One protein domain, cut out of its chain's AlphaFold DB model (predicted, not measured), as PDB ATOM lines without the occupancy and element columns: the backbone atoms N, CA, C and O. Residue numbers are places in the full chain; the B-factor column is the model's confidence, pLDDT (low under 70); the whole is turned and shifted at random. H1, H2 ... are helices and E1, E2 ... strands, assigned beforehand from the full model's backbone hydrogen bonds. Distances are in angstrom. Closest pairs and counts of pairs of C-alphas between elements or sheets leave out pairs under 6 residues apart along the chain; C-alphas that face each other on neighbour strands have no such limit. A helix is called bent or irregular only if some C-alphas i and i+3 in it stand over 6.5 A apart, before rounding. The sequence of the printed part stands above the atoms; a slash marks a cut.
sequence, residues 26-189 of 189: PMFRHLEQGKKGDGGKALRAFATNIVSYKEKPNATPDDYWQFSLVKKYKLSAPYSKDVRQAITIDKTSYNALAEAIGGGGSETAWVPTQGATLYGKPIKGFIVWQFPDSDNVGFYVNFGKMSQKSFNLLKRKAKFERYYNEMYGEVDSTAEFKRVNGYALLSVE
ATOM      1  N   PRO A  26     -72.580 159.148  24.869       90.38
ATOM      2  CA  PRO A  26     -72.546 159.953  26.088       90.38
ATOM      3  C   PRO A  26     -72.865 159.182  27.381       90.38
ATOM      4  O   PRO A  26     -72.290 159.517  28.412       90.38
ATOM      5  N   MET A  27     -73.706 158.138  27.342       88.44
ATOM      6  CA  MET A  27     -74.034 157.330  28.529       88.44
ATOM      7  C   MET A  27     -72.839 156.521  29.052       88.44
ATOM      8  O   MET A  27     -72.762 156.243  30.244       88.44
ATOM      9  N   PHE A  28     -71.887 156.183  28.179       91.19
ATOM     10  CA  PHE A  28     -70.721 155.346  28.495       91.19
ATOM     11  C   PHE A  28     -69.449 156.172  28.662       91.19
ATOM     12  O   PHE A  28     -68.418 155.645  29.064       91.19
ATOM     13  N   ARG A  29     -69.511 157.476  28.379       90.88
ATOM     14  CA  ARG A  29     -68.341 158.353  28.337       90.88
ATOM     15  C   ARG A  29     -67.579 158.411  29.663       90.88
ATOM     16  O   ARG A  29     -66.381 158.636  29.642       90.88
ATOM     17  N   HIS A  30     -68.242 158.208  30.801       90.69
ATOM     18  CA  HIS A  30     -67.588 158.172  32.117       90.69
ATOM     19  C   HIS A  30     -66.659 156.960  32.312       90.69
ATOM     20  O   HIS A  30     -65.859 156.968  33.236       90.69
ATOM     21  N   LEU A  31     -66.775 155.932  31.466       91.56
ATOM     22  CA  LEU A  31     -65.909 154.751  31.470       91.56
ATOM     23  C   LEU A  31     -64.634 154.985  30.646       91.56
ATOM     24  O   LEU A  31     -63.731 154.157  30.667       91.56
ATOM     25  N   GLU A  32     -64.578 156.057  29.851       93.31
ATOM     26  CA  GLU A  32     -63.454 156.356  28.963       93.31
ATOM     27  C   GLU A  32     -62.326 157.101  29.690       93.31
ATOM     28  O   GLU A  32     -62.574 157.992  30.503       93.31
ATOM     29  N   GLN A  33     -61.081 156.814  29.301       92.75
ATOM     30  CA  GLN A  33     -59.885 157.414  29.898       92.75
ATOM     31  C   GLN A  33     -59.906 158.944  29.875       92.75
ATOM     32  O   GLN A  33     -59.997 159.569  28.810       92.75
ATOM     33  N   GLY A  34     -59.773 159.551  31.054       87.88
ATOM     34  CA  GLY A  34     -59.697 160.999  31.235       87.88
ATOM     35  C   GLY A  34     -60.984 161.738  30.863       87.88
ATOM     36  O   GLY A  34     -60.968 162.962  30.686       87.88
ATOM     37  N   LYS A  35     -62.104 161.028  30.701       86.69
ATOM     38  CA  LYS A  35     -63.397 161.628  30.385       86.69
ATOM     39  C   LYS A  35     -64.245 161.755  31.639       86.69
ATOM     40  O   LYS A  35     -64.358 160.853  32.456       86.69
ATOM     41  N   LYS A  36     -64.890 162.912  31.764       79.19
ATOM     42  CA  LYS A  36     -65.888 163.160  32.802       79.19
ATOM     43  C   LYS A  36     -67.273 162.902  32.220       79.19
ATOM     44  O   LYS A  36     -67.587 163.369  31.124       79.19
ATOM     45  N   GLY A  37     -68.085 162.164  32.962       76.25
ATOM     46  CA  GLY A  37     -69.512 162.004  32.711       76.25
ATOM     47  C   GLY A  37     -70.289 162.185  34.008       76.25
ATOM     48  O   GLY A  37     -69.823 162.840  34.935       76.25
ATOM     49  N   ASP A  38     -71.460 161.571  34.097       79.44
ATOM     50  CA  ASP A  38     -72.300 161.583  35.298       79.44
ATOM     51  C   ASP A  38     -71.863 160.559  36.367       79.44
ATOM     52  O   ASP A  38     -72.589 160.337  37.338       79.44
ATOM     53  N   GLY A  39     -70.701 159.921  36.186       80.38
ATOM     54  CA  GLY A  39     -70.214 158.840  37.044       80.38
ATOM     55  C   GLY A  39     -71.028 157.551  36.917       80.38
ATOM     56  O   GLY A  39     -71.083 156.777  37.865       80.38
ATOM     57  N   GLY A  40     -71.724 157.351  35.794       80.31
ATOM     58  CA  GLY A  40     -72.511 156.147  35.534       80.31
ATOM     59  C   GLY A  40     -73.899 156.151  36.151       80.31
ATOM     60  O   GLY A  40     -74.588 155.137  36.091       80.31
ATOM     61  N   LYS A  41     -74.358 157.282  36.698       81.94
ATOM     62  CA  LYS A  41     -75.682 157.402  37.328       81.94
ATOM     63  C   LYS A  41     -76.822 157.026  36.382       81.94
ATOM     64  O   LYS A  41     -77.684 156.244  36.769       81.94
ATOM     65  N   ALA A  42     -76.832 157.540  35.154       79.56
ATOM     66  CA  ALA A  42     -77.867 157.245  34.166       79.56
ATOM     67  C   ALA A  42     -77.845 155.775  33.735       79.56
ATOM     68  O   ALA A  42     -78.895 155.159  33.564       79.56
ATOM     69  N   LEU A  43     -76.650 155.208  33.585       80.38
ATOM     70  CA  LEU A  43     -76.451 153.830  33.152       80.38
ATOM     71  C   LEU A  43     -76.825 152.832  34.255       80.38
ATOM     72  O   LEU A  43     -77.551 151.876  33.994       80.38
ATOM     73  N   ARG A  44     -76.450 153.120  35.505       78.50
ATOM     74  CA  ARG A  44     -76.893 152.378  36.688       78.50
ATOM     75  C   ARG A  44     -78.405 152.472  36.863       78.50
ATOM     76  O   ARG A  44     -79.051 151.445  37.005       78.50
ATOM     77  N   ALA A  45     -78.981 153.673  36.774       78.00
ATOM     78  CA  ALA A  45     -80.429 153.859  36.863       78.00
ATOM     79  C   ALA A  45     -81.179 153.110  35.753       78.00
ATOM     80  O   ALA A  45     -82.266 152.592  35.989       78.00
ATOM     81  N   PHE A  46     -80.624 153.037  34.543       79.00
ATOM     82  CA  PHE A  46     -81.182 152.208  33.481       79.00
ATOM     83  C   PHE A  46     -81.169 150.728  33.878       79.00
ATOM     84  O   PHE A  46     -82.211 150.080  33.818       79.00
ATOM     85  N   ALA A  47     -80.029 150.225  34.351       77.06
ATOM     86  CA  ALA A  47     -79.827 148.818  34.666       77.06
ATOM     87  C   ALA A  47     -80.667 148.333  35.872       77.06
ATOM     88  O   ALA A  47     -81.365 147.322  35.771       77.06
ATOM     89  N   THR A  48     -80.721 149.104  36.965       73.31
ATOM     90  CA  THR A  48     -81.525 148.789  38.167       73.31
ATOM     91  C   THR A  48     -83.037 148.856  37.926       73.31
ATOM     92  O   THR A  48     -83.820 148.326  38.705       73.31
ATOM     93  N   ASN A  49     -83.481 149.533  36.859       70.88
ATOM     94  CA  ASN A  49     -84.888 149.588  36.453       70.88
ATOM     95  C   ASN A  49     -85.261 148.499  35.433       70.88
ATOM     96  O   ASN A  49     -86.323 148.591  34.819       70.88
ATOM     97  N   ILE A  50     -84.400 147.508  35.200       71.81
ATOM     98  CA  ILE A  50     -84.677 146.381  34.298       71.81
ATOM     99  C   ILE A  50     -84.795 145.097  35.104       71.81
ATOM    100  O   ILE A  50     -85.780 144.373  34.957       71.81
ATOM    101  N   VAL A  51     -83.815 144.849  35.965       67.62
ATOM    102  CA  VAL A  51     -83.750 143.688  36.844       67.62
ATOM    103  C   VAL A  51     -83.877 144.159  38.289       67.62
ATOM    104  O   VAL A  51     -83.218 145.113  38.687       67.62
ATOM    105  N   SER A  52     -84.753 143.521  39.067       61.06
ATOM    106  CA  SER A  52     -84.718 143.639  40.526       61.06
ATOM    107  C   SER A  52     -84.635 142.254  41.137       61.06
ATOM    108  O   SER A  52     -85.531 141.431  40.905       61.06
ATOM    109  N   TYR A  53     -83.621 142.041  41.960       59.31
ATOM    110  CA  TYR A  53     -83.634 140.969  42.937       59.31
ATOM    111  C   TYR A  53     -84.676 141.285  44.019       59.31
ATOM    112  O   TYR A  53     -84.720 142.393  44.555       59.31
ATOM    113  N   LYS A  54     -85.567 140.335  44.302       56.53
ATOM    114  CA  LYS A  54     -86.473 140.412  45.449       56.53
ATOM    115  C   LYS A  54     -86.175 139.240  46.354       56.53
ATOM    116  O   LYS A  54     -86.560 138.116  46.043       56.53
ATOM    117  N   GLU A  55     -85.545 139.527  47.482       54.59
ATOM    118  CA  GLU A  55     -85.424 138.563  48.563       54.59
ATOM    119  C   GLU A  55     -86.839 138.224  49.056       54.59
ATOM    120  O   GLU A  55     -87.581 139.092  49.531       54.59
ATOM    121  N   LYS A  56     -87.278 136.980  48.848       53.94
ATOM    122  CA  LYS A  56     -88.549 136.499  49.396       53.94
ATOM    123  C   LYS A  56     -88.276 135.911  50.785       53.94
ATOM    124  O   LYS A  56     -87.340 135.124  50.919       53.94
ATOM    125  N   PRO A  57     -89.095 136.204  51.810       49.50
ATOM    126  CA  PRO A  57     -89.031 135.446  53.052       49.50
ATOM    127  C   PRO A  57     -89.318 133.969  52.743       49.50
ATOM    128  O   PRO A  57     -90.337 133.660  52.126       49.50
ATOM    129  N   ASN A  58     -88.413 133.079  53.159       60.72
ATOM    130  CA  ASN A  58     -88.386 131.647  52.816       60.72
ATOM    131  C   ASN A  58     -88.048 131.329  51.346       60.72
ATOM    132  O   ASN A  58     -88.487 130.300  50.833       60.72
ATOM    133  N   ALA A  59     -87.286 132.194  50.668       56.81
ATOM    134  CA  ALA A  59     -86.751 131.904  49.342       56.81
ATOM    135  C   ALA A  59     -85.982 130.576  49.347       56.81
ATOM    136  O   ALA A  59     -85.047 130.370  50.126       56.81
ATOM    137  N   THR A  60     -86.381 129.667  48.464       56.62
ATOM    138  CA  THR A  60     -85.539 128.526  48.111       56.62
ATOM    139  C   THR A  60     -84.340 129.017  47.292       56.62
ATOM    140  O   THR A  60     -84.411 130.108  46.720       56.62
ATOM    141  N   PRO A  61     -83.254 128.230  47.166       53.12
ATOM    142  CA  PRO A  61     -82.204 128.516  46.199       53.12
ATOM    143  C   PRO A  61     -82.765 128.904  44.828       53.12
ATOM    144  O   PRO A  61     -82.290 129.870  44.259       53.12
ATOM    145  N   ASP A  62     -83.841 128.261  44.366       52.25
ATOM    146  CA  ASP A  62     -84.499 128.543  43.084       52.25
ATOM    147  C   ASP A  62     -85.244 129.898  43.023       52.25
ATOM    148  O   ASP A  62     -85.432 130.460  41.941       52.25
ATOM    149  N   ASP A  63     -85.651 130.459  44.166       48.88
ATOM    150  CA  ASP A  63     -86.339 131.756  44.256       48.88
ATOM    151  C   ASP A  63     -85.392 132.953  44.161       48.88
ATOM    152  O   ASP A  63     -85.806 134.010  43.673       48.88
ATOM    153  N   TYR A  64     -84.132 132.794  44.578       48.94
ATOM    154  CA  TYR A  64     -83.100 133.831  44.454       48.94
ATOM    155  C   TYR A  64     -82.814 134.200  42.988       48.94
ATOM    156  O   TYR A  64     -82.303 135.275  42.689       48.94
ATOM    157  N   TRP A  65     -83.228 133.359  42.041       49.00
ATOM    158  CA  TRP A  65     -82.968 133.556  40.617       49.00
ATOM    159  C   TRP A  65     -84.162 134.145  39.844       49.00
ATOM    160  O   TRP A  65     -84.115 134.264  38.618       49.00
ATOM    161  N   GLN A  66     -85.249 134.537  40.526       49.25
ATOM    162  CA  GLN A  66     -86.421 135.147  39.886       49.25
ATOM    163  C   GLN A  66     -86.279 136.667  39.747       49.25
ATOM    164  O   GLN A  66     -86.794 137.451  40.549       49.25
ATOM    165  N   PHE A  67     -85.651 137.101  38.656       54.47
ATOM    166  CA  PHE A  67     -85.661 138.507  38.270       54.47
ATOM    167  C   PHE A  67     -87.052 138.949  37.817       54.47
ATOM    168  O   PHE A  67     -87.612 138.460  36.834       54.47
ATOM    169  N   SER A  68     -87.608 139.939  38.513       54.25
ATOM    170  CA  SER A  68     -88.788 140.646  38.024       54.25
ATOM    171  C   SER A  68     -88.347 141.668  36.984       54.25
ATOM    172  O   SER A  68     -87.689 142.650  37.328       54.25
ATOM    173  N   LEU A  69     -88.729 141.468  35.720       59.41
ATOM    174  CA  LEU A  69     -88.584 142.506  34.703       59.41
ATOM    175  C   LEU A  69     -89.432 143.711  35.110       59.41
ATOM    176  O   LEU A  69     -90.669 143.662  35.075       59.41
ATOM    177  N   VAL A  70     -88.785 144.812  35.476       58.66
ATOM    178  CA  VAL A  70     -89.494 146.066  35.714       58.66
ATOM    179  C   VAL A  70     -89.932 146.589  34.344       58.66
ATOM    180  O   VAL A  70     -89.161 147.143  33.568       58.66
ATOM    181  N   LYS A  71     -91.208 146.370  34.002       54.50
ATOM    182  CA  LYS A  71     -91.773 146.608  32.655       54.50
ATOM    183  C   LYS A  71     -91.719 148.074  32.177       54.50
ATOM    184  O   LYS A  71     -92.141 148.352  31.058       54.50
ATOM    185  N   LYS A  72     -91.269 149.022  33.010       58.34
ATOM    186  CA  LYS A  72     -91.249 150.466  32.725       58.34
ATOM    187  C   LYS A  72     -89.989 151.135  33.294       58.34
ATOM    188  O   LYS A  72     -90.036 151.714  34.375       58.34
ATOM    189  N   TYR A  73     -88.884 151.114  32.555       67.25
ATOM    190  CA  TYR A  73     -87.711 151.952  32.847       67.25
ATOM    191  C   TYR A  73     -87.934 153.380  32.339       67.25
ATOM    192  O   TYR A  73     -88.385 153.605  31.212       67.25
ATOM    193  N   LYS A  74     -87.607 154.365  33.181       69.62
ATOM    194  CA  LYS A  74     -87.668 155.789  32.835       69.62
ATOM    195  C   LYS A  74     -86.322 156.233  32.273       69.62
ATOM    196  O   LYS A  74     -85.429 156.611  33.023       69.62
ATOM    197  N   LEU A  75     -86.189 156.208  30.952       76.44
ATOM    198  CA  LEU A  75     -85.110 156.910  30.260       76.44
ATOM    199  C   LEU A  75     -85.582 158.303  29.844       76.44
ATOM    200  O   LEU A  75     -86.735 158.487  29.445       76.44
ATOM    201  N   SER A  76     -84.696 159.293  29.911       79.19
ATOM    202  CA  SER A  76     -84.963 160.584  29.283       79.19
ATOM    203  C   SER A  76     -84.908 160.444  27.760       79.19
ATOM    204  O   SER A  76     -84.241 159.560  27.213       79.19
ATOM    205  N   ALA A  77     -85.591 161.341  27.048       77.81
ATOM    206  CA  ALA A  77     -85.273 161.545  25.641       77.81
ATOM    207  C   ALA A  77     -83.782 161.945  25.511       77.81
ATOM    208  O   ALA A  77     -83.262 162.618  26.407       77.81
ATOM    209  N   PRO A  78     -83.086 161.541  24.433       83.62
ATOM    210  CA  PRO A  78     -83.602 160.806  23.272       83.62
ATOM    211  C   PRO A  78     -83.679 159.276  23.454       83.62
ATOM    212  O   PRO A  78     -84.379 158.613  22.692       83.62
ATOM    213  N   TYR A  79     -83.030 158.720  24.479       86.25
ATOM    214  CA  TYR A  79     -82.809 157.278  24.659       86.25
ATOM    215  C   TYR A  79     -84.088 156.450  24.829       86.25
ATOM    216  O   TYR A  79     -84.161 155.310  24.373       86.25
ATOM    217  N   SER A  80     -85.129 157.023  25.440       84.94
ATOM    218  CA  SER A  80     -86.403 156.324  25.669       84.94
ATOM    219  C   SER A  80     -87.123 155.868  24.402       84.94
ATOM    220  O   SER A  80     -87.906 154.924  24.464       84.94
ATOM    221  N   LYS A  81     -86.871 156.511  23.255       85.88
ATOM    222  CA  LYS A  81     -87.508 156.147  21.980       85.88
ATOM    223  C   LYS A  81     -86.873 154.918  21.337       85.88
ATOM    224  O   LYS A  81     -87.559 154.193  20.611       85.88
ATOM    225  N   ASP A  82     -85.596 154.689  21.625       86.88
ATOM    226  CA  ASP A  82     -84.822 153.617  21.017       86.88
ATOM    227  C   ASP A  82     -85.072 152.273  21.700       86.88
ATOM    228  O   ASP A  82     -84.964 151.235  21.061       86.88
ATOM    229  N   VAL A  83     -85.398 152.252  22.990       84.81
ATOM    230  CA  VAL A  83     -85.550 151.003  23.747       84.81
ATOM    231  C   VAL A  83     -86.934 150.371  23.575       84.81
ATOM    232  O   VAL A  83     -87.965 151.040  23.471       84.81
ATOM    233  N   ARG A  84     -86.960 149.039  23.550       83.44
ATOM    234  CA  ARG A  84     -88.163 148.192  23.554       83.44
ATOM    235  C   ARG A  84     -88.210 147.389  24.837       83.44
ATOM    236  O   ARG A  84     -87.164 147.219  25.451       83.44
ATOM    237  N   GLN A  85     -89.406 146.928  25.214       80.06
ATOM    238  CA  GLN A  85     -89.656 146.200  26.460       80.06
ATOM    239  C   GLN A  85     -88.616 145.097  26.690       80.06
ATOM    240  O   GLN A  85     -88.348 144.300  25.791       80.06
ATOM    241  N   ALA A  86     -88.059 145.065  27.902       79.69
ATOM    242  CA  ALA A  86     -87.132 144.026  28.319       79.69
ATOM    243  C   ALA A  86     -87.799 142.640  28.292       79.69
ATOM    244  O   ALA A  86     -88.977 142.510  28.642       79.69
ATOM    245  N   ILE A  87     -87.042 141.618  27.902       76.25
ATOM    246  CA  ILE A  87     -87.449 140.209  27.906       76.25
ATOM    247  C   ILE A  87     -86.406 139.377  28.655       76.25
ATOM    248  O   ILE A  87     -85.220 139.702  28.634       76.25
ATOM    249  N   THR A  88     -86.835 138.305  29.313       72.38
ATOM    250  CA  THR A  88     -85.924 137.379  29.994       72.38
ATOM    251  C   THR A  88     -85.241 136.505  28.951       72.38
ATOM    252  O   THR A  88     -85.909 136.002  28.046       72.38
ATOM    253  N   ILE A  89     -83.927 136.315  29.068       66.94
ATOM    254  CA  ILE A  89     -83.226 135.253  28.346       66.94
ATOM    255  C   ILE A  89     -83.196 134.052  29.288       66.94
ATOM    256  O   ILE A  89     -82.445 134.038  30.260       66.94
ATOM    257  N   ASP A  90     -84.057 133.069  29.042       55.78
ATOM    258  CA  ASP A  90     -84.021 131.829  29.810       55.78
ATOM    259  C   ASP A  90     -82.818 130.949  29.398       55.78
ATOM    260  O   ASP A  90     -82.298 131.051  28.283       55.78
ATOM    261  N   LYS A  91     -82.375 130.076  30.315       50.75
ATOM    262  CA  LYS A  91     -81.250 129.134  30.134       50.75
ATOM    263  C   LYS A  91     -81.431 128.172  28.948       50.75
ATOM    264  O   LYS A  91     -80.446 127.627  28.468       50.75
ATOM    265  N   THR A  92     -82.661 127.944  28.496       46.47
ATOM    266  CA  THR A  92     -83.042 127.035  27.396       46.47
ATOM    267  C   THR A  92     -83.057 127.754  26.045       46.47
ATOM    268  O   THR A  92     -82.643 127.192  25.036       46.47
ATOM    269  N   SER A  93     -83.454 129.026  26.030       49.88
ATOM    270  CA  SER A  93     -83.439 129.963  24.901       49.88
ATOM    271  C   SER A  93     -82.041 130.556  24.671       49.88
ATOM    272  O   SER A  93     -81.895 131.671  24.155       49.88
ATOM    273  N   TYR A  94     -81.010 129.801  25.063       50.34
ATOM    274  CA  TYR A  94     -79.592 130.138  25.028       50.34
ATOM    275  C   TYR A  94     -79.127 130.319  23.581       50.34
ATOM    276  O   TYR A  94     -78.615 129.420  22.919       50.34
ATOM    277  N   ASN A  95     -79.360 131.510  23.042       56.00
ATOM    278  CA  ASN A  95     -78.888 131.874  21.717       56.00
ATOM    279  C   ASN A  95     -77.364 132.061  21.743       56.00
ATOM    280  O   ASN A  95     -76.788 132.375  22.780       56.00
ATOM    281  N   ALA A  96     -76.708 131.988  20.580       57.50
ATOM    282  CA  ALA A  96     -75.255 132.178  20.414       57.50
ATOM    283  C   ALA A  96     -74.675 133.460  21.061       57.50
ATOM    284  O   ALA A  96     -73.468 133.571  21.250       57.50
ATOM    285  N   LEU A  97     -75.528 134.440  21.379       59.16
ATOM    286  CA  LEU A  97     -75.188 135.645  22.134       59.16
ATOM    287  C   LEU A  97     -74.975 135.381  23.637       59.16
ATOM    288  O   LEU A  97     -74.096 136.007  24.210       59.16
ATOM    289  N   ALA A  98     -75.753 134.479  24.245       60.31
ATOM    290  CA  ALA A  98     -75.638 134.057  25.644       60.31
ATOM    291  C   ALA A  98     -74.386 133.187  25.872       60.31
ATOM    292  O   ALA A  98     -73.661 133.356  26.846       60.31
ATOM    293  N   GLU A  99     -74.052 132.335  24.900       58.00
ATOM    294  CA  GLU A  99     -72.781 131.598  24.877       58.00
ATOM    295  C   GLU A  99     -71.581 132.540  24.715       58.00
ATOM    296  O   GLU A  99     -70.557 132.390  25.377       58.00
ATOM    297  N   ALA A 100     -71.738 133.575  23.884       55.94
ATOM    298  CA  ALA A 100     -70.703 134.562  23.607       55.94
ATOM    299  C   ALA A 100     -70.314 135.450  24.806       55.94
ATOM    300  O   ALA A 100     -69.249 136.060  24.791       55.94
ATOM    301  N   ILE A 101     -71.159 135.544  25.829       57.97
ATOM    302  CA  ILE A 101     -70.939 136.377  27.022       57.97
ATOM    303  C   ILE A 101     -70.450 135.581  28.240       57.97
ATOM    304  O   ILE A 101     -70.266 136.168  29.301       57.97
ATOM    305  N   GLY A 102     -70.223 134.266  28.101       52.50
ATOM    306  CA  GLY A 102     -69.667 133.416  29.167       52.50
ATOM    307  C   GLY A 102     -70.601 133.163  30.359       52.50
ATOM    308  O   GLY A 102     -70.160 132.640  31.378       52.50
ATOM    309  N   GLY A 103     -71.882 133.522  30.251       49.06
ATOM    310  CA  GLY A 103     -72.836 133.493  31.358       49.06
ATOM    311  C   GLY A 103     -73.656 132.210  31.421       49.06
ATOM    312  O   GLY A 103     -74.829 132.209  31.056       49.06
ATOM    313  N   GLY A 104     -73.066 131.130  31.934       40.12
ATOM    314  CA  GLY A 104     -73.826 129.984  32.436       40.12
ATOM    315  C   GLY A 104     -74.556 130.365  33.727       40.12
ATOM    316  O   GLY A 104     -74.080 130.073  34.815       40.12
ATOM    317  N   GLY A 105     -75.695 131.044  33.613       47.97
ATOM    318  CA  GLY A 105     -76.495 131.529  34.738       47.97
ATOM    319  C   GLY A 105     -77.814 132.105  34.233       47.97
ATOM    320  O   GLY A 105     -77.905 132.609  33.122       47.97
ATOM    321  N   SER A 106     -78.878 131.971  35.005       48.56
ATOM    322  CA  SER A 106     -80.296 132.093  34.617       48.56
ATOM    323  C   SER A 106     -80.792 133.538  34.450       48.56
ATOM    324  O   SER A 106     -81.991 133.794  34.475       48.56
ATOM    325  N   GLU A 107     -79.884 134.507  34.372       56.53
ATOM    326  CA  GLU A 107     -80.063 135.768  35.104       56.53
ATOM    327  C   GLU A 107     -79.723 136.985  34.242       56.53
ATOM    328  O   GLU A 107     -79.014 137.902  34.653       56.53
ATOM    329  N   THR A 108     -80.219 136.995  33.003       69.31
ATOM    330  CA  THR A 108     -80.000 138.118  32.090       69.31
ATOM    331  C   THR A 108     -81.305 138.618  31.479       69.31
ATOM    332  O   THR A 108     -82.153 137.853  31.013       69.31
ATOM    333  N   ALA A 109     -81.478 139.937  31.479       77.06
ATOM    334  CA  ALA A 109     -82.547 140.611  30.761       77.06
ATOM    335  C   ALA A 109     -82.004 141.167  29.444       77.06
ATOM    336  O   ALA A 109     -81.002 141.881  29.421       77.06
ATOM    337  N   TRP A 110     -82.691 140.878  28.343       82.56
ATOM    338  CA  TRP A 110     -82.442 141.506  27.054       82.56
ATOM    339  C   TRP A 110     -83.336 142.724  26.880       82.56
ATOM    340  O   TRP A 110     -84.559 142.614  26.947       82.56
ATOM    341  N   VAL A 111     -82.739 143.873  26.586       85.81
ATOM    342  CA  VAL A 111     -83.441 145.104  26.218       85.81
ATOM    343  C   VAL A 111     -83.142 145.419  24.755       85.81
ATOM    344  O   VAL A 111     -82.088 145.991  24.461       85.81
ATOM    345  N   PRO A 112     -84.035 145.056  23.817       87.56
ATOM    346  CA  PRO A 112     -83.833 145.358  22.411       87.56
ATOM    347  C   PRO A 112     -83.838 146.866  22.159       87.56
ATOM    348  O   PRO A 112     -84.592 147.620  22.780       87.56
ATOM    349  N   THR A 113     -83.057 147.292  21.171       89.38
ATOM    350  CA  THR A 113     -83.064 148.669  20.669       89.38
ATOM    351  C   THR A 113     -83.524 148.741  19.217       89.38
ATOM    352  O   THR A 113     -83.210 147.880  18.395       89.38
ATOM    353  N   GLN A 114     -84.227 149.814  18.870       88.56
ATOM    354  CA  GLN A 114     -84.629 150.170  17.520       88.56
ATOM    355  C   GLN A 114     -83.944 151.477  17.124       88.56
ATOM    356  O   GLN A 114     -84.338 152.554  17.550       88.56
ATOM    357  N   GLY A 115     -82.914 151.365  16.287       86.25
ATOM    358  CA  GLY A 115     -82.207 152.509  15.711       86.25
ATOM    359  C   GLY A 115     -80.967 152.953  16.483       86.25
ATOM    360  O   GLY A 115     -80.056 153.454  15.833       86.25
ATOM    361  N   ALA A 116     -80.893 152.723  17.801       92.81
ATOM    362  CA  ALA A 116     -79.790 153.179  18.655       92.81
ATOM    363  C   ALA A 116     -78.394 152.925  18.071       92.81
ATOM    364  O   ALA A 116     -78.112 151.876  17.475       92.81
ATOM    365  N   THR A 117     -77.491 153.869  18.323       95.50
ATOM    366  CA  THR A 117     -76.079 153.750  17.960       95.50
ATOM    367  C   THR A 117     -75.173 153.965  19.163       95.50
ATOM    368  O   THR A 117     -75.537 154.663  20.099       95.50
ATOM    369  N   LEU A 118     -73.986 153.368  19.137       95.06
ATOM    370  CA  LEU A 118     -72.922 153.564  20.115       95.06
ATOM    371  C   LEU A 118     -71.589 153.627  19.362       95.06
ATOM    372  O   LEU A 118     -71.310 152.786  18.506       95.06
ATOM    373  N   TYR A 119     -70.787 154.663  19.605       95.25
ATOM    374  CA  TYR A 119     -69.572 154.983  18.844       95.25
ATOM    375  C   TYR A 119     -69.792 155.022  17.318       95.25
ATOM    376  O   TYR A 119     -68.934 154.611  16.523       95.25
ATOM    377  N   GLY A 120     -70.972 155.493  16.899       92.81
ATOM    378  CA  GLY A 120     -71.393 155.547  15.495       92.81
ATOM    379  C   GLY A 120     -71.664 154.179  14.857       92.81
ATOM    380  O   GLY A 120     -71.678 154.067  13.629       92.81
ATOM    381  N   LYS A 121     -71.837 153.118  15.657       94.50
ATOM    382  CA  LYS A 121     -72.234 151.783  15.192       94.50
ATOM    383  C   LYS A 121     -73.623 151.419  15.716       94.50
ATOM    384  O   LYS A 121     -73.886 151.671  16.887       94.50
ATOM    385  N   PRO A 122     -74.500 150.821  14.890       94.75
ATOM    386  CA  PRO A 122     -75.797 150.348  15.358       94.75
ATOM    387  C   PRO A 122     -75.645 149.330  16.486       94.75
ATOM    388  O   PRO A 122     -74.801 148.436  16.398       94.75
ATOM    389  N   ILE A 123     -76.502 149.438  17.496       94.25
ATOM    390  CA  ILE A 123     -76.635 148.438  18.554       94.25
ATOM    391  C   ILE A 123     -77.983 147.725  18.431       94.25
ATOM    392  O   ILE A 123     -78.969 148.269  17.931       94.25
ATOM    393  N   LYS A 124     -77.994 146.454  18.821       91.31
ATOM    394  CA  LYS A 124     -79.166 145.572  18.814       91.31
ATOM    395  C   LYS A 124     -79.901 145.590  20.144       91.31
ATOM    396  O   LYS A 124     -81.102 145.334  20.162       91.31
ATOM    397  N   GLY A 125     -79.184 145.880  21.223       89.88
ATOM    398  CA  GLY A 125     -79.754 145.966  22.551       89.88
ATOM    399  C   GLY A 125     -78.716 145.818  23.647       89.88
ATOM    400  O   GLY A 125     -77.509 145.743  23.389       89.88
ATOM    401  N   PHE A 126     -79.232 145.757  24.865       87.81
ATOM    402  CA  PHE A 126     -78.478 145.593  26.096       87.81
ATOM    403  C   PHE A 126     -78.800 144.240  26.706       87.81
ATOM    404  O   PHE A 126     -79.958 143.834  26.731       87.81
ATOM    405  N   ILE A 127     -77.783 143.558  27.205       83.69
ATOM    406  CA  ILE A 127     -77.945 142.419  28.103       83.69
ATOM    407  C   ILE A 127     -77.598 142.948  29.481       83.69
ATOM    408  O   ILE A 127     -76.520 143.508  29.636       83.69
ATOM    409  N   VAL A 128     -78.499 142.816  30.442       81.44
ATOM    410  CA  VAL A 128     -78.318 143.321  31.806       81.44
ATOM    411  C   VAL A 128     -78.369 142.146  32.764       81.44
ATOM    412  O   VAL A 128     -79.277 141.321  32.656       81.44
ATOM    413  N   TRP A 129     -77.415 142.078  33.685       76.06
ATOM    414  CA  TRP A 129     -77.368 141.084  34.756       76.06
ATOM    415  C   TRP A 129     -77.091 141.767  36.083       76.06
ATOM    416  O   TRP A 129     -76.469 142.826  36.137       76.06
ATOM    417  N   GLN A 130     -77.537 141.131  37.154       71.38
ATOM    418  CA  GLN A 130     -77.251 141.531  38.520       71.38
ATOM    419  C   GLN A 130     -76.797 140.286  39.275       71.38
ATOM    420  O   GLN A 130     -77.381 139.218  39.094       71.38
ATOM    421  N   PHE A 131     -75.768 140.413  40.107       64.38
ATOM    422  CA  PHE A 131     -75.382 139.312  40.986       64.38
ATOM    423  C   PHE A 131     -76.373 139.214  42.159       64.38
ATOM    424  O   PHE A 131     -76.675 140.249  42.749       64.38
ATOM    425  N   PRO A 132     -76.859 138.014  42.527       58.38
ATOM    426  CA  PRO A 132     -77.851 137.837  43.598       58.38
ATOM    427  C   PRO A 132     -77.430 138.452  44.934       58.38
ATOM    428  O   PRO A 132     -78.248 139.043  45.630       58.38
ATOM    429  N   ASP A 133     -76.136 138.362  45.243       59.84
ATOM    430  CA  ASP A 133     -75.570 138.781  46.526       59.84
ATOM    431  C   ASP A 133     -74.957 140.191  46.472       59.84
ATOM    432  O   ASP A 133     -74.161 140.566  47.335       59.84
ATOM    433  N   SER A 134     -75.274 140.989  45.443       60.84
ATOM    434  CA  SER A 134     -74.780 142.364  45.365       60.84
ATOM    435  C   SER A 134     -75.711 143.322  44.616       60.84
ATOM    436  O   SER A 134     -76.437 142.960  43.692       60.84
ATOM    437  N   ASP A 135     -75.579 144.609  44.933       60.59
ATOM    438  CA  ASP A 135     -76.159 145.693  44.133       60.59
ATOM    439  C   ASP A 135     -75.379 145.952  42.826       60.59
ATOM    440  O   ASP A 135     -75.660 146.921  42.111       60.59
ATOM    441  N   ASN A 136     -74.386 145.113  42.495       67.81
ATOM    442  CA  ASN A 136     -73.624 145.253  41.263       67.81
ATOM    443  C   ASN A 136     -74.457 144.766  40.081       67.81
ATOM    444  O   ASN A 136     -74.893 143.613  40.010       67.81
ATOM    445  N   VAL A 137     -74.636 145.677  39.130       70.94
ATOM    446  CA  VAL A 137     -75.337 145.437  37.877       70.94
ATOM    447  C   VAL A 137     -74.345 145.653  36.747       70.94
ATOM    448  O   VAL A 137     -73.816 146.754  36.597       70.94
ATOM    449  N   GLY A 138     -74.114 144.611  35.957       77.06
ATOM    450  CA  GLY A 138     -73.300 144.683  34.753       77.06
ATOM    451  C   GLY A 138     -74.174 144.706  33.504       77.06
ATOM    452  O   GLY A 138     -75.363 144.358  33.529       77.06
ATOM    453  N   PHE A 139     -73.598 145.145  32.387       82.69
ATOM    454  CA  PHE A 139     -74.286 145.064  31.103       82.69
ATOM    455  C   PHE A 139     -73.334 144.831  29.924       82.69
ATOM    456  O   PHE A 139     -72.177 145.250  29.902       82.69
ATOM    457  N   TYR A 140     -73.872 144.182  28.894       88.56
ATOM    458  CA  TYR A 140     -73.252 144.025  27.592       88.56
ATOM    459  C   TYR A 140     -74.051 144.859  26.607       88.56
ATOM    460  O   TYR A 140     -75.266 144.690  26.484       88.56
ATOM    461  N   VAL A 141     -73.379 145.715  25.843       92.06
ATOM    462  CA  VAL A 141     -73.993 146.335  24.664       92.06
ATOM    463  C   VAL A 141     -73.715 145.461  23.455       92.06
ATOM    464  O   VAL A 141     -72.559 145.248  23.092       92.06
ATOM    465  N   ASN A 142     -74.765 144.965  22.806       92.12
ATOM    466  CA  ASN A 142     -74.641 144.081  21.655       92.12
ATOM    467  C   ASN A 142     -74.695 144.871  20.342       92.12
ATOM    468  O   ASN A 142     -75.723 145.455  20.004       92.12
ATOM    469  N   PHE A 143     -73.620 144.834  19.554       93.31
ATOM    470  CA  PHE A 143     -73.555 145.441  18.217       93.31
ATOM    471  C   PHE A 143     -74.035 144.491  17.101       93.31
ATOM    472  O   PHE A 143     -74.191 144.889  15.946       93.31
ATOM    473  N   GLY A 144     -74.288 143.224  17.432       90.38
ATOM    474  CA  GLY A 144     -74.598 142.149  16.499       90.38
ATOM    475  C   GLY A 144     -73.346 141.519  15.883       90.38
ATOM    476  O   GLY A 144     -72.216 141.748  16.324       90.38
ATOM    477  N   LYS A 145     -73.551 140.705  14.840       90.94
ATOM    478  CA  LYS A 145     -72.448 140.100  14.084       90.94
ATOM    479  C   LYS A 145     -71.610 141.176  13.399       90.94
ATOM    480  O   LYS A 145     -72.134 142.053  12.713       90.94
ATOM    481  N   MET A 146     -70.296 141.063  13.541       92.94
ATOM    482  CA  MET A 146     -69.332 142.003  12.994       92.94
ATOM    483  C   MET A 146     -68.098 141.267  12.456       92.94
ATOM    484  O   MET A 146     -67.555 140.347  13.080       92.94
ATOM    485  N   SER A 147     -67.627 141.684  11.278       95.75
ATOM    486  CA  SER A 147     -66.354 141.203  10.733       95.75
ATOM    487  C   SER A 147     -65.185 141.651  11.613       95.75
ATOM    488  O   SER A 147     -65.264 142.684  12.284       95.75
ATOM    489  N   GLN A 148     -64.068 140.918  11.578       96.19
ATOM    490  CA  GLN A 148     -62.873 141.283  12.349       96.19
ATOM    491  C   GLN A 148     -62.389 142.703  12.019       96.19
ATOM    492  O   GLN A 148     -62.043 143.470  12.913       96.19
ATOM    493  N   LYS A 149     -62.424 143.088  10.736       96.94
ATOM    494  CA  LYS A 149     -62.042 144.433  10.286       96.94
ATOM    495  C   LYS A 149     -62.925 145.513  10.915       96.94
ATOM    496  O   LYS A 149     -62.403 146.481  11.459       96.94
ATOM    497  N   SER A 150     -64.247 145.344  10.870       96.25
ATOM    498  CA  SER A 150     -65.183 146.302  11.468       96.25
ATOM    499  C   SER A 150     -65.049 146.361  12.991       96.25
ATOM    500  O   SER A 150     -65.105 147.451  13.559       96.25
ATOM    501  N   PHE A 151     -64.795 145.222  13.638       97.12
ATOM    502  CA  PHE A 151     -64.557 145.158  15.078       97.12
ATOM    503  C   PHE A 151     -63.274 145.888  15.484       97.12
ATOM    504  O   PHE A 151     -63.291 146.698  16.404       97.12
ATOM    505  N   ASN A 152     -62.179 145.702  14.742       97.00
ATOM    506  CA  ASN A 152     -60.930 146.424  14.987       97.00
ATOM    507  C   ASN A 152     -61.104 147.947  14.844       97.00
ATOM    508  O   ASN A 152     -60.438 148.708  15.542       97.00
ATOM    509  N   LEU A 153     -61.995 148.403  13.956       96.31
ATOM    510  CA  LEU A 153     -62.343 149.823  13.837       96.31
ATOM    511  C   LEU A 153     -63.179 150.317  15.023       96.31
ATOM    512  O   LEU A 153     -62.953 151.437  15.475       96.31
ATOM    513  N   LEU A 154     -64.115 149.506  15.527       96.06
ATOM    514  CA  LEU A 154     -64.888 149.812  16.735       96.06
ATOM    515  C   LEU A 154     -63.975 149.907  17.965       96.06
ATOM    516  O   LEU A 154     -64.024 150.905  18.674       96.06
ATOM    517  N   LYS A 155     -63.072 148.937  18.160       95.81
ATOM    518  CA  LYS A 155     -62.144 148.892  19.303       95.81
ATOM    519  C   LYS A 155     -61.240 150.128  19.406       95.81
ATOM    520  O   LYS A 155     -60.768 150.459  20.483       95.81
ATOM    521  N   ARG A 156     -61.013 150.842  18.299       95.38
ATOM    522  CA  ARG A 156     -60.223 152.087  18.259       95.38
ATOM    523  C   ARG A 156     -61.011 153.341  18.650       95.38
ATOM    524  O   ARG A 156     -60.418 154.413  18.704       95.38
ATOM    525  N   LYS A 157     -62.328 153.244  18.862       95.50
ATOM    526  CA  LYS A 157     -63.190 154.405  19.135       95.50
ATOM    527  C   LYS A 157     -63.079 154.934  20.559       95.50
ATOM    528  O   LYS A 157     -63.289 156.126  20.746       95.50
ATOM    529  N   ALA A 158     -62.731 154.078  21.514       93.00
ATOM    530  CA  ALA A 158     -62.597 154.438  22.917       93.00
ATOM    531  C   ALA A 158     -61.466 153.642  23.569       93.00
ATOM    532  O   ALA A 158     -61.189 152.504  23.189       93.00
ATOM    533  N   LYS A 159     -60.827 154.262  24.560       93.88
ATOM    534  CA  LYS A 159     -59.970 153.590  25.537       93.88
ATOM    535  C   LYS A 159     -60.649 153.735  26.886       93.88
ATOM    536  O   LYS A 159     -61.061 154.843  27.221       93.88
ATOM    537  N   PHE A 160     -60.758 152.643  27.624       94.62
ATOM    538  CA  PHE A 160     -61.480 152.618  28.888       94.62
ATOM    539  C   PHE A 160     -60.532 152.738  30.075       94.62
ATOM    540  O   PHE A 160     -59.345 152.398  29.971       94.62
ATOM    541  N   GLU A 161     -61.045 153.310  31.159       92.06
ATOM    542  CA  GLU A 161     -60.324 153.413  32.421       92.06
ATOM    543  C   GLU A 161     -59.910 152.023  32.899       92.06
ATOM    544  O   GLU A 161     -60.559 151.017  32.604       92.06
ATOM    545  N   ARG A 162     -58.785 151.969  33.606       90.81
ATOM    546  CA  ARG A 162     -58.253 150.727  34.164       90.81
ATOM    547  C   ARG A 162     -58.251 150.823  35.674       90.81
ATOM    548  O   ARG A 162     -57.922 151.877  36.214       90.81
ATOM    549  N   TYR A 163     -58.590 149.731  36.339       85.25
ATOM    550  CA  TYR A 163     -58.585 149.642  37.793       85.25
ATOM    551  C   TYR A 163     -57.879 148.365  38.229       85.25
ATOM    552  O   TYR A 163     -57.765 147.409  37.465       85.25
ATOM    553  N   TYR A 164     -57.358 148.375  39.450       85.88
ATOM    554  CA  TYR A 164     -56.813 147.173  40.057       85.88
ATOM    555  C   TYR A 164     -57.953 146.407  40.722       85.88
ATOM    556  O   TYR A 164     -58.634 146.940  41.596       85.88
ATOM    557  N   ASN A 165     -58.183 145.185  40.268       81.88
ATOM    558  CA  ASN A 165     -59.156 144.281  40.838       81.88
ATOM    559  C   ASN A 165     -58.493 143.492  41.965       81.88
ATOM    560  O   ASN A 165     -57.796 142.507  41.729       81.88
ATOM    561  N   GLU A 166     -58.703 143.939  43.202       79.81
ATOM    562  CA  GLU A 166     -58.106 143.328  44.395       79.81
ATOM    563  C   GLU A 166     -58.540 141.871  44.602       79.81
ATOM    564  O   GLU A 166     -57.775 141.081  45.149       79.81
ATOM    565  N   MET A 167     -59.737 141.495  44.135       75.38
ATOM    566  CA  MET A 167     -60.270 140.138  44.290       75.38
ATOM    567  C   MET A 167     -59.460 139.108  43.497       75.38
ATOM    568  O   MET A 167     -59.281 137.983  43.961       75.38
ATOM    569  N   TYR A 168     -58.965 139.494  42.319       79.25
ATOM    570  CA  TYR A 168     -58.202 138.612  41.431       79.25
ATOM    571  C   TYR A 168     -56.719 138.987  41.330       79.25
ATOM    572  O   TYR A 168     -55.924 138.217  40.803       79.25
ATOM    573  N   GLY A 169     -56.322 140.140  41.870       85.25
ATOM    574  CA  GLY A 169     -54.950 140.634  41.819       85.25
ATOM    575  C   GLY A 169     -54.522 141.139  40.436       85.25
ATOM    576  O   GLY A 169     -53.325 141.169  40.146       85.25
ATOM    577  N   GLU A 170     -55.472 141.542  39.588       88.62
ATOM    578  CA  GLU A 170     -55.248 141.881  38.175       88.62
ATOM    579  C   GLU A 170     -55.619 143.336  37.847       88.62
ATOM    580  O   GLU A 170     -56.299 144.015  38.611       88.62
ATOM    581  N   VAL A 171     -55.133 143.858  36.711       85.00
ATOM    582  CA  VAL A 171     -55.509 145.198  36.221       85.00
ATOM    583  C   VAL A 171     -56.552 145.069  35.120       85.00
ATOM    584  O   VAL A 171     -56.205 144.912  33.940       85.00
ATOM    585  N   ASP A 172     -57.803 145.255  35.514       85.56
ATOM    586  CA  ASP A 172     -58.973 145.191  34.651       85.56
ATOM    587  C   ASP A 172     -59.286 146.541  34.002       85.56
ATOM    588  O   ASP A 172     -58.680 147.579  34.295       85.56
ATOM    589  N   SER A 173     -60.206 146.518  33.039       88.56
ATOM    590  CA  SER A 173     -60.754 147.724  32.415       88.56
ATOM    591  C   SER A 173     -62.203 147.892  32.841       88.56
ATOM    592  O   SER A 173     -62.955 146.925  32.815       88.56
ATOM    593  N   THR A 174     -62.629 149.119  33.141       88.50
ATOM    594  CA  THR A 174     -64.033 149.426  33.484       88.50
ATOM    595  C   THR A 174     -65.001 149.054  32.362       88.50
ATOM    596  O   THR A 174     -66.198 148.908  32.576       88.50
ATOM    597  N   ALA A 175     -64.498 148.950  31.131       92.12
ATOM    598  CA  ALA A 175     -65.226 148.397  30.010       92.12
ATOM    599  C   ALA A 175     -64.272 147.792  28.975       92.12
ATOM    600  O   ALA A 175     -63.118 148.209  28.848       92.12
ATOM    601  N   GLU A 176     -64.767 146.861  28.164       93.25
ATOM    602  CA  GLU A 176     -63.983 146.260  27.087       93.25
ATOM    603  C   GLU A 176     -64.835 145.911  25.862       93.25
ATOM    604  O   GLU A 176     -65.901 145.302  25.965       93.25
ATOM    605  N   PHE A 177     -64.330 146.223  24.663       94.69
ATOM    606  CA  PHE A 177     -64.866 145.628  23.442       94.69
ATOM    607  C   PHE A 177     -64.411 144.175  23.291       94.69
ATOM    608  O   PHE A 177     -63.227 143.919  23.050       94.69
ATOM    609  N   LYS A 178     -65.367 143.245  23.323       91.75
ATOM    610  CA  LYS A 178     -65.160 141.803  23.136       91.75
ATOM    611  C   LYS A 178     -65.750 141.358  21.792       91.75
ATOM    612  O   LYS A 178     -66.760 141.898  21.333       91.75
ATOM    613  N   ARG A 179     -65.115 140.383  21.132       89.94
ATOM    614  CA  ARG A 179     -65.675 139.714  19.948       89.94
ATOM    615  C   ARG A 179     -65.725 138.218  20.186       89.94
ATOM    616  O   ARG A 179     -64.677 137.583  20.211       89.94
ATOM    617  N   VAL A 180     -66.926 137.664  20.287       85.06
ATOM    618  CA  VAL A 180     -67.119 136.246  20.604       85.06
ATOM    619  C   VAL A 180     -68.093 135.637  19.607       85.06
ATOM    620  O   VAL A 180     -69.132 136.221  19.305       85.06
ATOM    621  N   ASN A 181     -67.705 134.519  18.989       84.81
ATOM    622  CA  ASN A 181     -68.473 133.845  17.929       84.81
ATOM    623  C   ASN A 181     -68.951 134.794  16.808       84.81
ATOM    624  O   ASN A 181     -70.017 134.646  16.214       84.81
ATOM    625  N   GLY A 182     -68.140 135.817  16.521       87.62
ATOM    626  CA  GLY A 182     -68.421 136.838  15.517       87.62
ATOM    627  C   GLY A 182     -69.347 137.972  15.954       87.62
ATOM    628  O   GLY A 182     -69.500 138.919  15.183       87.62
ATOM    629  N   TYR A 183     -69.911 137.931  17.158       89.19
ATOM    630  CA  TYR A 183     -70.655 139.039  17.753       89.19
ATOM    631  C   TYR A 183     -69.703 140.038  18.392       89.19
ATOM    632  O   TYR A 183     -68.749 139.640  19.051       89.19
ATOM    633  N   ALA A 184     -69.953 141.328  18.185       92.38
ATOM    634  CA  ALA A 184     -69.232 142.400  18.856       92.38
ATOM    635  C   ALA A 184     -70.041 142.902  20.056       92.38
ATOM    636  O   ALA A 184     -71.237 143.177  19.935       92.38
ATOM    637  N   LEU A 185     -69.362 143.039  21.190       92.50
ATOM    638  CA  LEU A 185     -69.932 143.394  22.481       92.50
ATOM    639  C   LEU A 185     -69.104 144.510  23.119       92.50
ATOM    640  O   LEU A 185     -67.889 144.550  22.931       92.50
ATOM    641  N   LEU A 186     -69.743 145.382  23.893       93.56
ATOM    642  CA  LEU A 186     -69.078 146.179  24.926       93.56
ATOM    643  C   LEU A 186     -69.453 145.579  26.282       93.56
ATOM    644  O   LEU A 186     -70.622 145.645  26.641       93.56
ATOM    645  N   SER A 187     -68.488 144.988  26.978       89.69
ATOM    646  CA  SER A 187     -68.580 144.529  28.370       89.69
ATOM    647  C   SER A 187     -68.405 145.719  29.293       89.69
ATOM    648  O   SER A 187     -67.479 146.495  29.060       89.69
ATOM    649  N   VAL A 188     -69.247 145.854  30.311       87.44
ATOM    650  CA  VAL A 188     -69.037 146.791  31.418       87.44
ATOM    651  C   VAL A 188     -69.271 146.063  32.724       87.44
ATOM    652  O   VAL A 188     -70.270 145.353  32.867       87.44
ATOM    653  N   GLU A 189     -68.312 146.246  33.621       72.44
ATOM    654  CA  GLU A 189     -68.190 145.581  34.916       72.44
ATOM    655  C   GLU A 189     -68.284 146.613  36.044       72.44
ATOM    656  O   GLU A 189     -67.793 147.755  35.856       72.44
TER     657      GLU A 189
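What this domain is: This is residues 26 to 189 of the 189 residues of an uncharacterized protein of Moraxella caviae (UniProt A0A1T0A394). One strongly twisted sheet of six strands makes the core, with H2 and H4 over different parts of one face, short H3 on the opposite face, and H1 packed on H2. The small hairpin of E5 and E6 forms an arm beyond E7, and residues 57 to 62 of a long loop stick out. The printed part has 164 residues, with four named helices and eight named strands in the order H1 H2 E1 H3 E2 E3 E4 H4 E5 E6 E7 E8; the class is mixed, helices and strands, though under half of the residues are in named elements. The large sheet runs E1 E2 E3 E4 E8 E7, all antiparallel. The whole is compact, with a radius of gyration of the C-alphas of 16.0 A, and spans 49 by 39 by 32 A.

How they stand to each other: H1, residues 26 to 31, only just touches H2, residues 41 to 48, with 3 pairs of C-alphas within 8 A, the closest those of Met 27 and Leu 43 at 6.3 A; they are about perpendicular, at 84 degrees. H1 only grazes the large sheet, with residues 28 to 31. H2 is on the sheet at a height of 9.5 A, and on the local plane runs across E4, residues 137 to 145, at 77 degrees; their closest C-alphas are those of Ala 47 and Val 137, 6.5 A apart. E1, residues 87 to 89, is an edge strand, with N 87 and O 110 of E2, residues 108 to 112, at 2.8 A. H3, residues 96 to 99, is on the sheet on the opposite face from H2, at a height of 6.7 A. E2, E3, residues 125 to 130, and E4 form a meander, each strand the antiparallel neighbour of the one before, with N 111 and O 126 at 2.8 A and N 140 and O 127 at 2.8 A. H4, residues 148 to 155, on the same face as H2, has a height of 9.0 A over the sheet; it lies over E8, residues 183 to 188, and runs along it at 15 degrees on the local plane. E5, residues 162 to 165, and E6, residues 170 to 173, form a hairpin, with N 165 and O 170 at 2.8 A. E6 runs on into E7, residues 175 to 180, at 88 degrees. E7 and E8 form a hairpin, with N 185 and O 178 at 2.8 A, and N 141 of E4 and O 186 of E8 are 2.9 A apart. In H2 and H4 every O i to N i+4 pair is within hydrogen-bond range; H1 has 0 of 2 but 2 of 3 O i to N i+3 pairs, and H3 is too short for an O i to N i+4 pair.

Where its parts are: H1 begins at C-alpha 26, (-72.546, 159.953, 26.088), and is irregular: C-alphas 27 and 30 are 7.4 A apart. H2 measures 10.4 A from first to last C-alpha and H4 10.3 A. E3 measures 16.8 A, E7 15.5 A and E4, the longest strand, 24.6 A, from C-alpha 137 at (-75.337, 145.437, 37.877). E8, 15.8 A long, ends at C-alpha 188, (-69.037, 146.791, 31.418).

The domain as a whole: The C-alphas farthest apart are those of Asn 58 and Lys 149, at 51.6 A. The printed part has no cut and ends at Glu 189, the chain's last residue. The links H2 to E1, of 38 residues, and E2 to E3, of 12, are long. Mean pLDDT of the printed part is 77.4, and residues 51 to 74, 89 to 108 and 131 to 136 are under 70.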